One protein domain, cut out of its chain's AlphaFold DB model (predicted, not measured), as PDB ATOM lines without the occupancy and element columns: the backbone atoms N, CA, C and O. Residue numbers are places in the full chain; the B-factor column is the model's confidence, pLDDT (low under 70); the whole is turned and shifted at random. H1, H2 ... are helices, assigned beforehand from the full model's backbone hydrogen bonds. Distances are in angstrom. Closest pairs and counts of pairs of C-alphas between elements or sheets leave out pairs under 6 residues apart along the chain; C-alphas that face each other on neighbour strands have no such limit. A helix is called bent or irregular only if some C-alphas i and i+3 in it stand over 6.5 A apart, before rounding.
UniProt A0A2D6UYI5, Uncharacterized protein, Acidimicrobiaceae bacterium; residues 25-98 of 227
ATOM      1  N   ASP A  25      26.074  54.301  70.374       72.75
ATOM      2  CA  ASP A  25      25.617  53.256  69.436       72.75
ATOM      3  C   ASP A  25      25.371  51.916  70.156       72.75
ATOM      4  O   ASP A  25      24.454  51.165  69.815       72.75
ATOM      5  N   GLY A  26      26.177  51.623  71.182       78.06
ATOM      6  CA  GLY A  26      26.036  50.417  72.000       78.06
ATOM      7  C   GLY A  26      24.826  50.465  72.934       78.06
ATOM      8  O   GLY A  26      24.146  49.455  73.093       78.06
ATOM      9  N   LEU A  27      24.530  51.634  73.514       87.44
ATOM     10  CA  LEU A  27      23.333  51.826  74.340       87.44
ATOM     11  C   LEU A  27      22.056  51.728  73.524       87.44
ATOM     12  O   LEU A  27      21.091  51.132  73.987       87.44
ATOM     13  N   LYS A  28      22.062  52.257  72.300       89.38
ATOM     14  CA  LYS A  28      20.913  52.127  71.411       89.38
ATOM     15  C   LYS A  28      20.603  50.666  71.084       89.38
ATOM     16  O   LYS A  28      19.463  50.252  71.219       89.38
ATOM     17  N   ALA A  29      21.615  49.882  70.714       89.56
ATOM     18  CA  ALA A  29      21.420  48.456  70.454       89.56
ATOM     19  C   ALA A  29      20.909  47.700  71.693       89.56
ATOM     20  O   ALA A  29      20.119  46.772  71.561       89.56
ATOM     21  N   LEU A  30      21.355  48.102  72.889       90.31
ATOM     22  CA  LEU A  30      20.884  47.536  74.150       90.31
ATOM     23  C   LEU A  30      19.420  47.901  74.428       90.31
ATOM     24  O   LEU A  30      18.656  47.025  74.807       90.31
ATOM     25  N   ALA A  31      19.025  49.158  74.206       92.31
ATOM     26  CA  ALA A  31      17.636  49.593  74.339       92.31
ATOM     27  C   ALA A  31      16.716  48.845  73.370       92.31
ATOM     28  O   ALA A  31      15.712  48.295  73.805       92.31
ATOM     29  N   ASP A  32      17.104  48.755  72.093       92.62
ATOM     30  CA  ASP A  32      16.342  48.027  71.072       92.62
ATOM     31  C   ASP A  32      16.164  46.542  71.464       92.62
ATOM     32  O   ASP A  32      15.116  45.951  71.214       92.62
ATOM     33  N   ALA A  33      17.178  45.931  72.090       90.69
ATOM     34  CA  ALA A  33      17.103  44.555  72.575       90.69
ATOM     35  C   ALA A  33      16.198  44.410  73.810       90.69
ATOM     36  O   ALA A  33      15.389  43.492  73.838       90.69
ATOM     37  N   ILE A  34      16.286  45.317  74.793       89.94
ATOM     38  CA  ILE A  34      15.398  45.317  75.972       89.94
ATOM     39  C   ILE A  34      13.939  45.485  75.542       89.94
ATOM     40  O   ILE A  34      13.082  44.724  75.978       89.94
ATOM     41  N   GLU A  35      13.660  46.454  74.668       92.75
ATOM     42  CA  GLU A  35      12.319  46.661  74.115       92.75
ATOM     43  C   GLU A  35      11.836  45.403  73.389       92.75
ATOM     44  O   GLU A  35      10.715  44.961  73.616       92.75
ATOM     45  N   SER A  36      12.686  44.796  72.555       90.06
ATOM     46  CA  SER A  36      12.322  43.583  71.827       90.06
ATOM     47  C   SER A  36      12.020  42.406  72.749       90.06
ATOM     48  O   SER A  36      11.076  41.685  72.454       90.06
ATOM     49  N   GLU A  37      12.793  42.165  73.807       88.12
ATOM     50  CA  GLU A  37      12.485  41.051  74.712       88.12
ATOM     51  C   GLU A  37      11.149  41.289  75.425       88.12
ATOM     52  O   GLU A  37      10.292  40.418  75.386       88.12
ATOM     53  N   ILE A  38      10.902  42.496  75.949       86.56
ATOM     54  CA  ILE A  38       9.651  42.808  76.662       86.56
ATOM     55  C   ILE A  38       8.423  42.692  75.747       86.56
ATOM     56  O   ILE A  38       7.411  42.126  76.137       86.56
ATOM     57  N   GLU A  39       8.486  43.214  74.520       86.00
ATOM     58  CA  GLU A  39       7.332  43.199  73.603       86.00
ATOM     59  C   GLU A  39       7.053  41.813  72.993       86.00
ATOM     60  O   GLU A  39       6.007  41.618  72.369       86.00
ATOM     61  N   ASN A  40       7.989  40.865  73.107       83.69
ATOM     62  CA  ASN A  40       7.824  39.495  72.609       83.69
ATOM     63  C   ASN A  40       7.751  38.454  73.736       83.69
ATOM     64  O   ASN A  40       7.708  37.258  73.439       83.69
ATOM     65  N   ASP A  41       7.729  38.892  74.993       79.69
ATOM     66  CA  ASP A  41       7.537  38.026  76.144       79.69
ATOM     67  C   ASP A  41       6.040  37.712  76.305       79.69
ATOM     68  O   ASP A  41       5.248  38.551  76.732       79.69
ATOM     69  N   GLU A  42       5.648  36.495  75.914       69.81
ATOM     70  CA  GLU A  42       4.266  36.008  76.041       69.81
ATOM     71  C   GLU A  42       3.847  35.797  77.510       69.81
ATOM     72  O   GLU A  42       2.651  35.721  77.788       69.81
ATOM     73  N   GLU A  43       4.801  35.691  78.443       67.19
ATOM     74  CA  GLU A  43       4.543  35.509  79.878       67.19
ATOM     75  C   GLU A  43       4.407  36.861  80.605       67.19
ATOM     76  O   GLU A  43       3.734  36.948  81.631       67.19
ATOM     77  N   ALA A  44       4.954  37.941  80.038       67.06
ATOM     78  CA  ALA A  44       4.877  39.299  80.581       67.06
ATOM     79  C   ALA A  44       3.845  40.190  79.858       67.06
ATOM     80  O   ALA A  44       4.095  41.374  79.625       67.06
ATOM     81  N   ASP A  45       2.661  39.655  79.535       69.69
ATOM     82  CA  ASP A  45       1.620  40.362  78.760       69.69
ATOM     83  C   ASP A  45       1.186  41.694  79.424       69.69
ATOM     84  O   ASP A  45       0.888  42.676  78.740       69.69
ATOM     85  N   PHE A  46       1.271  41.797  80.759       74.94
ATOM     86  CA  PHE A  46       1.006  43.042  81.502       74.94
ATOM     87  C   PHE A  46       2.028  44.173  81.230       74.94
ATOM     88  O   PHE A  46       1.752  45.344  81.499       74.94
ATOM     89  N   LEU A  47       3.210  43.851  80.689       83.00
ATOM     90  CA  LEU A  47       4.235  44.814  80.266       83.00
ATOM     91  C   LEU A  47       4.130  45.189  78.780       83.00
ATOM     92  O   LEU A  47       4.931  46.000  78.299       83.00
ATOM     93  N   SER A  48       3.141  44.658  78.056       82.19
ATOM     94  CA  SER A  48       2.937  44.954  76.638       82.19
ATOM     95  C   SER A  48       2.821  46.465  76.382       82.19
ATOM     96  O   SER A  48       2.111  47.203  77.075       82.19
ATOM     97  N   GLY A  49       3.555  46.970  75.386       86.56
ATOM     98  CA  GLY A  49       3.620  48.397  75.066       86.56
ATOM     99  C   GLY A  49       4.455  49.250  76.029       86.56
ATOM    100  O   GLY A  49       4.484  50.479  75.880       86.56
ATOM    101  N   LYS A  50       5.123  48.651  77.025       90.56
ATOM    102  CA  LYS A  50       6.028  49.347  77.959       90.56
ATOM    103  C   LYS A  50       7.501  49.178  77.598       90.56
ATOM    104  O   LYS A  50       8.324  49.882  78.190       90.56
ATOM    105  N   GLY A  51       7.839  48.335  76.618       90.88
ATOM    106  CA  GLY A  51       9.219  47.975  76.287       90.88
ATOM    107  C   GLY A  51      10.103  49.192  76.026       90.88
ATOM    108  O   GLY A  51      11.157  49.335  76.641       90.88
ATOM    109  N   ALA A  52       9.625  50.138  75.213       93.88
ATOM    110  CA  ALA A  52      10.359  51.368  74.909       93.88
ATOM    111  C   ALA A  52      10.622  52.235  76.158       93.88
ATOM    112  O   ALA A  52      11.715  52.773  76.329       93.88
ATOM    113  N   CYS A  53       9.640  52.355  77.059       95.81
ATOM    114  CA  CYS A  53       9.816  53.112  78.299       95.81
ATOM    115  C   CYS A  53      10.851  52.437  79.206       95.81
ATOM    116  O   CYS A  53      11.753  53.102  79.714       95.81
ATOM    117  N   ILE A  54      10.735  51.120  79.392       93.69
ATOM    118  CA  ILE A  54      11.618  50.352  80.275       93.69
ATOM    119  C   ILE A  54      13.049  50.379  79.735       93.69
ATOM    120  O   ILE A  54      13.985  50.635  80.493       93.69
ATOM    121  N   ALA A  55      13.216  50.216  78.421       93.44
ATOM    122  CA  ALA A  55      14.494  50.351  77.739       93.44
ATOM    123  C   ALA A  55      15.121  51.735  77.973       93.44
ATOM    124  O   ALA A  55      16.272  51.809  78.409       93.44
ATOM    125  N   ASP A  56      14.359  52.819  77.777       95.81
ATOM    126  CA  ASP A  56      14.809  54.198  78.018       95.81
ATOM    127  C   ASP A  56      15.249  54.422  79.475       95.81
ATOM    128  O   ASP A  56      16.264  55.080  79.740       95.81
ATOM    129  N   LYS A  57      14.510  53.863  80.441       96.31
ATOM    130  CA  LYS A  57      14.845  53.939  81.871       96.31
ATOM    131  C   LYS A  57      16.096  53.144  82.217       96.31
ATOM    132  O   LYS A  57      16.953  53.662  82.934       96.31
ATOM    133  N   ALA A  58      16.242  51.945  81.662       92.50
ATOM    134  CA  ALA A  58      17.410  51.106  81.879       92.50
ATOM    135  C   ALA A  58      18.674  51.767  81.308       92.50
ATOM    136  O   ALA A  58      19.673  51.914  82.016       92.50
ATOM    137  N   ILE A  59      18.641  52.262  80.064       93.38
ATOM    138  CA  ILE A  59      19.824  52.895  79.460       93.38
ATOM    139  C   ILE A  59      20.238  54.202  80.139       93.38
ATOM    140  O   ILE A  59      21.408  54.584  80.047       93.38
ATOM    141  N   ALA A  60      19.335  54.859  80.874       94.56
ATOM    142  CA  ALA A  60      19.649  56.060  81.643       94.56
ATOM    143  C   ALA A  60      20.675  55.815  82.770       94.56
ATOM    144  O   ALA A  60      21.350  56.761  83.184       94.56
ATOM    145  N   TYR A  61      20.853  54.567  83.223       91.12
ATOM    146  CA  TYR A  61      21.928  54.185  84.154       91.12
ATOM    147  C   TYR A  61      23.324  54.234  83.509       91.12
ATOM    148  O   TYR A  61      24.332  54.370  84.203       91.12
ATOM    149  N   GLY A  62      23.391  54.179  82.178       91.19
ATOM    150  CA  GLY A  62      24.623  54.254  81.403       91.19
ATOM    151  C   GLY A  62      25.321  52.906  81.209       91.19
ATOM    152  O   GLY A  62      25.230  51.984  82.018       91.19
ATOM    153  N   ALA A  63      26.071  52.800  80.109       89.12
ATOM    154  CA  ALA A  63      26.632  51.534  79.629       89.12
ATOM    155  C   ALA A  63      27.594  50.861  80.620       89.12
ATOM    156  O   ALA A  63      27.643  49.633  80.704       89.12
ATOM    157  N   GLU A  64      28.381  51.651  81.356       90.62
ATOM    158  CA  GLU A  64      29.327  51.117  82.340       90.62
ATOM    159  C   GLU A  64      28.606  50.475  83.528       90.62
ATOM    160  O   GLU A  64      29.004  49.392  83.961       90.62
ATOM    161  N   GLU A  65      27.536  51.105  84.020       92.56
ATOM    162  CA  GLU A  65      26.779  50.599  85.165       92.56
ATOM    163  C   GLU A  65      25.948  49.375  84.767       92.56
ATOM    164  O   GLU A  65      25.965  48.379  85.484       92.56
ATOM    165  N   LEU A  66      25.325  49.382  83.585       91.88
ATOM    166  CA  LEU A  66      24.600  48.218  83.060       91.88
ATOM    167  C   LEU A  66      25.515  46.999  82.929       91.88
ATOM    168  O   LEU A  66      25.232  45.939  83.484       91.88
ATOM    169  N   LYS A  67      26.683  47.172  82.300       91.38
ATOM    170  CA  LYS A  67      27.658  46.090  82.141       91.38
ATOM    171  C   LYS A  67      28.190  45.579  83.479       91.38
ATOM    172  O   LYS A  67      28.387  44.376  83.643       91.38
ATOM    173  N   LYS A  68      28.467  46.479  84.426       94.12
ATOM    174  CA  LYS A  68      28.921  46.119  85.778       94.12
ATOM    175  C   LYS A  68      27.888  45.267  86.515       94.12
ATOM    176  O   LYS A  68      28.277  44.376  87.265       94.12
ATOM    177  N   ASN A  69      26.611  45.527  86.266       94.06
ATOM    178  CA  ASN A  69      25.484  44.829  86.866       94.06
ATOM    179  C   ASN A  69      24.947  43.682  85.996       94.06
ATOM    180  O   ASN A  69      23.858  43.183  86.239       94.06
ATOM    181  N   GLY A  70      25.717  43.229  85.002       91.50
ATOM    182  CA  GLY A  70      25.390  42.035  84.224       91.50
ATOM    183  C   GLY A  70      24.334  42.231  83.138       91.50
ATOM    184  O   GLY A  70      23.981  41.249  82.501       91.50
ATOM    185  N   ILE A  71      23.878  43.456  82.864       91.12
ATOM    186  CA  ILE A  71      22.915  43.750  81.793       91.12
ATOM    187  C   ILE A  71      23.682  44.036  80.500       91.12
ATOM    188  O   ILE A  71      24.381  45.046  80.367       91.12
ATOM    189  N   THR A  72      23.588  43.115  79.544       90.88
ATOM    190  CA  THR A  72      24.296  43.148  78.261       90.88
ATOM    191  C   THR A  72      23.456  42.490  77.170       90.88
ATOM    192  O   THR A  72      22.545  41.732  77.467       90.88
ATOM    193  N   LEU A  73      23.815  42.676  75.897       87.50
ATOM    194  CA  LEU A  73      23.157  41.975  74.782       87.50
ATOM    195  C   LEU A  73      23.192  40.439  74.893       87.50
ATOM    196  O   LEU A  73      22.419  39.775  74.218       87.50
ATOM    197  N   GLU A  74      24.101  39.877  75.691       87.00
ATOM    198  CA  GLU A  74      24.193  38.428  75.903       87.00
ATOM    199  C   GLU A  74      23.262  37.930  77.019       87.00
ATOM    200  O   GLU A  74      23.064  36.725  77.108       87.00
ATOM    201  N   THR A  75      22.715  38.831  77.844       86.56
ATOM    202  CA  THR A  75      22.006  38.510  79.095       86.56
ATOM    203  C   THR A  75      20.604  39.121  79.206       86.56
ATOM    204  O   THR A  75      19.916  38.853  80.178       86.56
ATOM    205  N   ILE A  76      20.155  39.954  78.253       82.56
ATOM    206  CA  ILE A  76      18.819  40.595  78.309       82.56
ATOM    207  C   ILE A  76      17.675  39.566  78.303       82.56
ATOM    208  O   ILE A  76      16.628  39.850  78.868       82.56
ATOM    209  N   GLY A  77      17.878  38.390  77.707       79.62
ATOM    210  CA  GLY A  77      16.896  37.299  77.709       79.62
ATOM    211  C   GLY A  77      17.102  36.262  78.818       79.62
ATOM    212  O   GLY A  77      16.516  35.187  78.740       79.62
ATOM    213  N   ASP A  78      17.986  36.524  79.785       84.06
ATOM    214  CA  ASP A  78      18.130  35.658  80.955       84.06
ATOM    215  C   ASP A  78      17.087  36.038  82.021       84.06
ATOM    216  O   ASP A  78      16.745  37.214  82.168       84.06
ATOM    217  N   ASP A  79      16.633  35.059  82.811       81.50
ATOM    218  CA  ASP A  79      15.701  35.309  83.917       81.50
ATOM    219  C   ASP A  79      16.286  36.343  84.887       81.50
ATOM    220  O   ASP A  79      17.479  36.296  85.220       81.50
ATOM    221  N   ILE A  80      15.439  37.240  85.401       82.25
ATOM    222  CA  ILE A  80      15.870  38.325  86.293       82.25
ATOM    223  C   ILE A  80      16.662  37.802  87.500       82.25
ATOM    224  O   ILE A  80      17.685  38.379  87.862       82.25
ATOM    225  N   GLU A  81      16.278  36.651  88.054       82.19
ATOM    226  CA  GLU A  81      16.939  35.999  89.193       82.19
ATOM    227  C   GLU A  81      18.407  35.623  88.930       82.19
ATOM    228  O   GLU A  81      19.200  35.470  89.862       82.19
ATOM    229  N   THR A  82      18.793  35.470  87.662       85.94
ATOM    230  CA  THR A  82      20.165  35.122  87.269       85.94
ATOM    231  C   THR A  82      21.093  36.335  87.224       85.94
ATOM    232  O   THR A  82      22.322  36.176  87.251       85.94
ATOM    233  N   LEU A  83      20.531  37.547  87.192       86.31
ATOM    234  CA  LEU A  83      21.298  38.782  87.230       86.31
ATOM    235  C   LEU A  83      21.897  39.006  88.629       86.31
ATOM    236  O   LEU A  83      21.308  38.617  89.639       86.31
ATOM    237  N   PRO A  84      23.055  39.683  88.729       90.56
ATOM    238  CA  PRO A  84      23.529  40.227  89.999       90.56
ATOM    239  C   PRO A  84      22.462  41.107  90.667       90.56
ATOM    240  O   PRO A  84      21.706  41.766  89.961       90.56
ATOM    241  N   GLU A  85      22.473  41.221  92.001       89.12
ATOM    242  CA  GLU A  85      21.509  42.045  92.765       89.12
ATOM    243  C   GLU A  85      21.343  43.463  92.186       89.12
ATOM    244  O   GLU A  85      20.231  43.917  91.945       89.12
ATOM    245  N   GLY A  86      22.446  44.145  91.860       89.94
ATOM    246  CA  GLY A  86      22.377  45.481  91.254       89.94
ATOM    247  C   GLY A  86      21.789  45.500  89.835       89.94
ATOM    248  O   GLY A  86      21.291  46.528  89.390       89.94
ATOM    249  N   GLY A  87      21.826  44.379  89.111       89.31
ATOM    250  CA  GLY A  87      21.166  44.211  87.812       89.31
ATOM    251  C   GLY A  87      19.666  44.018  87.973       89.31
ATOM    252  O   GLY A  87      18.893  44.698  87.300       89.31
ATOM    253  N   GLN A  88      19.267  43.180  88.931       88.88
ATOM    254  CA  GLN A  88      17.866  43.008  89.321       88.88
ATOM    255  C   GLN A  88      17.249  44.349  89.726       88.88
ATOM    256  O   GLN A  88      16.203  44.734  89.212       88.88
ATOM    257  N   GLU A  89      17.941  45.127  90.566       90.38
ATOM    258  CA  GLU A  89      17.484  46.457  90.974       90.38
ATOM    259  C   GLU A  89      17.288  47.411  89.791       90.38
ATOM    260  O   GLU A  89      16.335  48.195  89.787       90.38
ATOM    261  N   ILE A  90      18.171  47.375  88.788       92.12
ATOM    262  CA  ILE A  90      18.030  48.218  87.594       92.12
ATOM    263  C   ILE A  90      16.793  47.812  86.797       92.12
ATOM    264  O   ILE A  90      16.022  48.696  86.417       92.12
ATOM    265  N   VAL A  91      16.588  46.513  86.562       89.88
ATOM    266  CA  VAL A  91      15.416  46.006  85.830       89.88
ATOM    267  C   VAL A  91      14.136  46.381  86.574       89.88
ATOM    268  O   VAL A  91      13.306  47.098  86.020       89.88
ATOM    269  N   ILE A  92      14.026  46.028  87.858       88.94
ATOM    270  CA  ILE A  92      12.828  46.294  88.665       88.94
ATOM    271  C   ILE A  92      12.518  47.792  88.716       88.94
ATOM    272  O   ILE A  92      11.379  48.200  88.499       88.94
ATOM    273  N   ASN A  93      13.514  48.648  88.966       91.25
ATOM    274  CA  ASN A  93      13.266  50.089  89.026       91.25
ATOM    275  C   ASN A  93      12.891  50.682  87.664       91.25
ATOM    276  O   ASN A  93      12.097  51.620  87.628       91.25
ATOM    277  N   SER A  94      13.445  50.156  86.570       93.06
ATOM    278  CA  SER A  94      13.101  50.596  85.215       93.06
ATOM    279  C   SER A  94      11.665  50.210  84.856       93.06
ATOM    280  O   SER A  94      10.945  51.031  84.295       93.06
ATOM    281  N   THR A  95      11.220  49.018  85.265       91.12
ATOM    282  CA  THR A  95       9.827  48.562  85.143       91.12
ATOM    283  C   THR A  95       8.877  49.415  85.981       91.12
ATOM    284  O   THR A  95       7.935  50.003  85.449       91.12
ATOM    285  N   LEU A  96       9.163  49.577  87.278       89.88
ATOM    286  CA  LEU A  96       8.346  50.368  88.208       89.88
ATOM    287  C   LEU A  96       8.194  51.840  87.792       89.88
ATOM    288  O   LEU A  96       7.232  52.498  88.174       89.88
ATOM    289  N   ASP A  97       9.146  52.386  87.037       93.38
ATOM    290  CA  ASP A  97       9.095  53.758  86.523       93.38
ATOM    291  C   ASP A  97       8.178  53.935  85.300       93.38
ATOM    292  O   ASP A  97       7.931  55.075  84.886       93.38
ATOM    293  N   CYS A  98       7.715  52.834  84.711       93.00
ATOM    294  CA  CYS A  98       6.966  52.803  83.456       93.00
ATOM    295  C   CYS A  98       5.543  52.259  83.592       93.00
ATOM    296  O   CYS A  98       4.728  52.469  82.689       93.00
TER     297      CYS A  98
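Overview. This is residues 25 to 98 of the 227 residues of an uncharacterized protein of Acidimicrobiaceae bacterium (UniProt A0A2D6UYI5). This is a small all-helix domain in which H1 and the shorter H2 fold back on each other as a helical hairpin, and H4 packs on H2 from the side away from H1. The small helix H3 sits at the end where H1 begins and H2 ends, and the long link of residues 69 to 84 runs across the side opposite H2 before H4 begins. The printed part has 74 residues with four named helices, in the order H1, H2, H3, H4, and no named strand; 43 of the residues are in the helices. The whole is compact, with a radius of gyration of the C-alphas of 10.9 A, and rounded, spanning 29 by 27 by 22 A.

Along the chain. H1, residues 25 to 40, is the longest helix, 22.7 A from C-alpha 25 at (25.617, 53.256, 69.436) to C-alpha 40 at (7.824, 39.495, 72.609). H2 follows with residues 51 to 59 and measures 12.1 A. H3, residues 63 to 68, measures 8.5 A. H4, residues 85 to 96, measures 16.2 A and ends with C-alpha 96 at (8.346, 50.368, 88.208). No helix is bent or irregular.

Arrangement. H1 and H2 form a helical hairpin and touch, their closest C-alphas being those of Glu 35 and Gly 51, 4.0 A apart. They run opposite ways at a steep tilt of 37 degrees, only just past shallow. H3 is close to H1 but not clearly touching; the closest C-alphas, those of Leu 27 and Ala 63, are 6.2 A apart. H2 and H3 are about perpendicular, at 79 degrees, and close but not clearly touching, with the C-alphas of Ile 59 and Leu 66 closest at 7.6 A. H3 and H4 are also close but not clearly touching, the C-alphas of Leu 66 and Gly 87 being closest at 7.1 A. H4 touches H2 with residues 90 to 95 alone, and the closest C-alphas are those of Lys 57 and Ser 94, 5.0 A apart. H2 and H4 run opposite ways at a steep tilt of 43 degrees. H1 and H4 are apart. In H1, H2, H3 and H4 every O i to N i+4 pair is within hydrogen-bond range.

Size, cuts and confidence. The two C-alphas farthest apart in the domain, those of Asp 45 and Glu 64, are 29.9 A apart. The printed part has no cut. The link from H1 to H2 is short, that from H2 to H3 is tight, and that from H3 to H4 is long, with 16 residues. The mean pLDDT of the printed part is 87.8, and residues 42 to 45 are under 70.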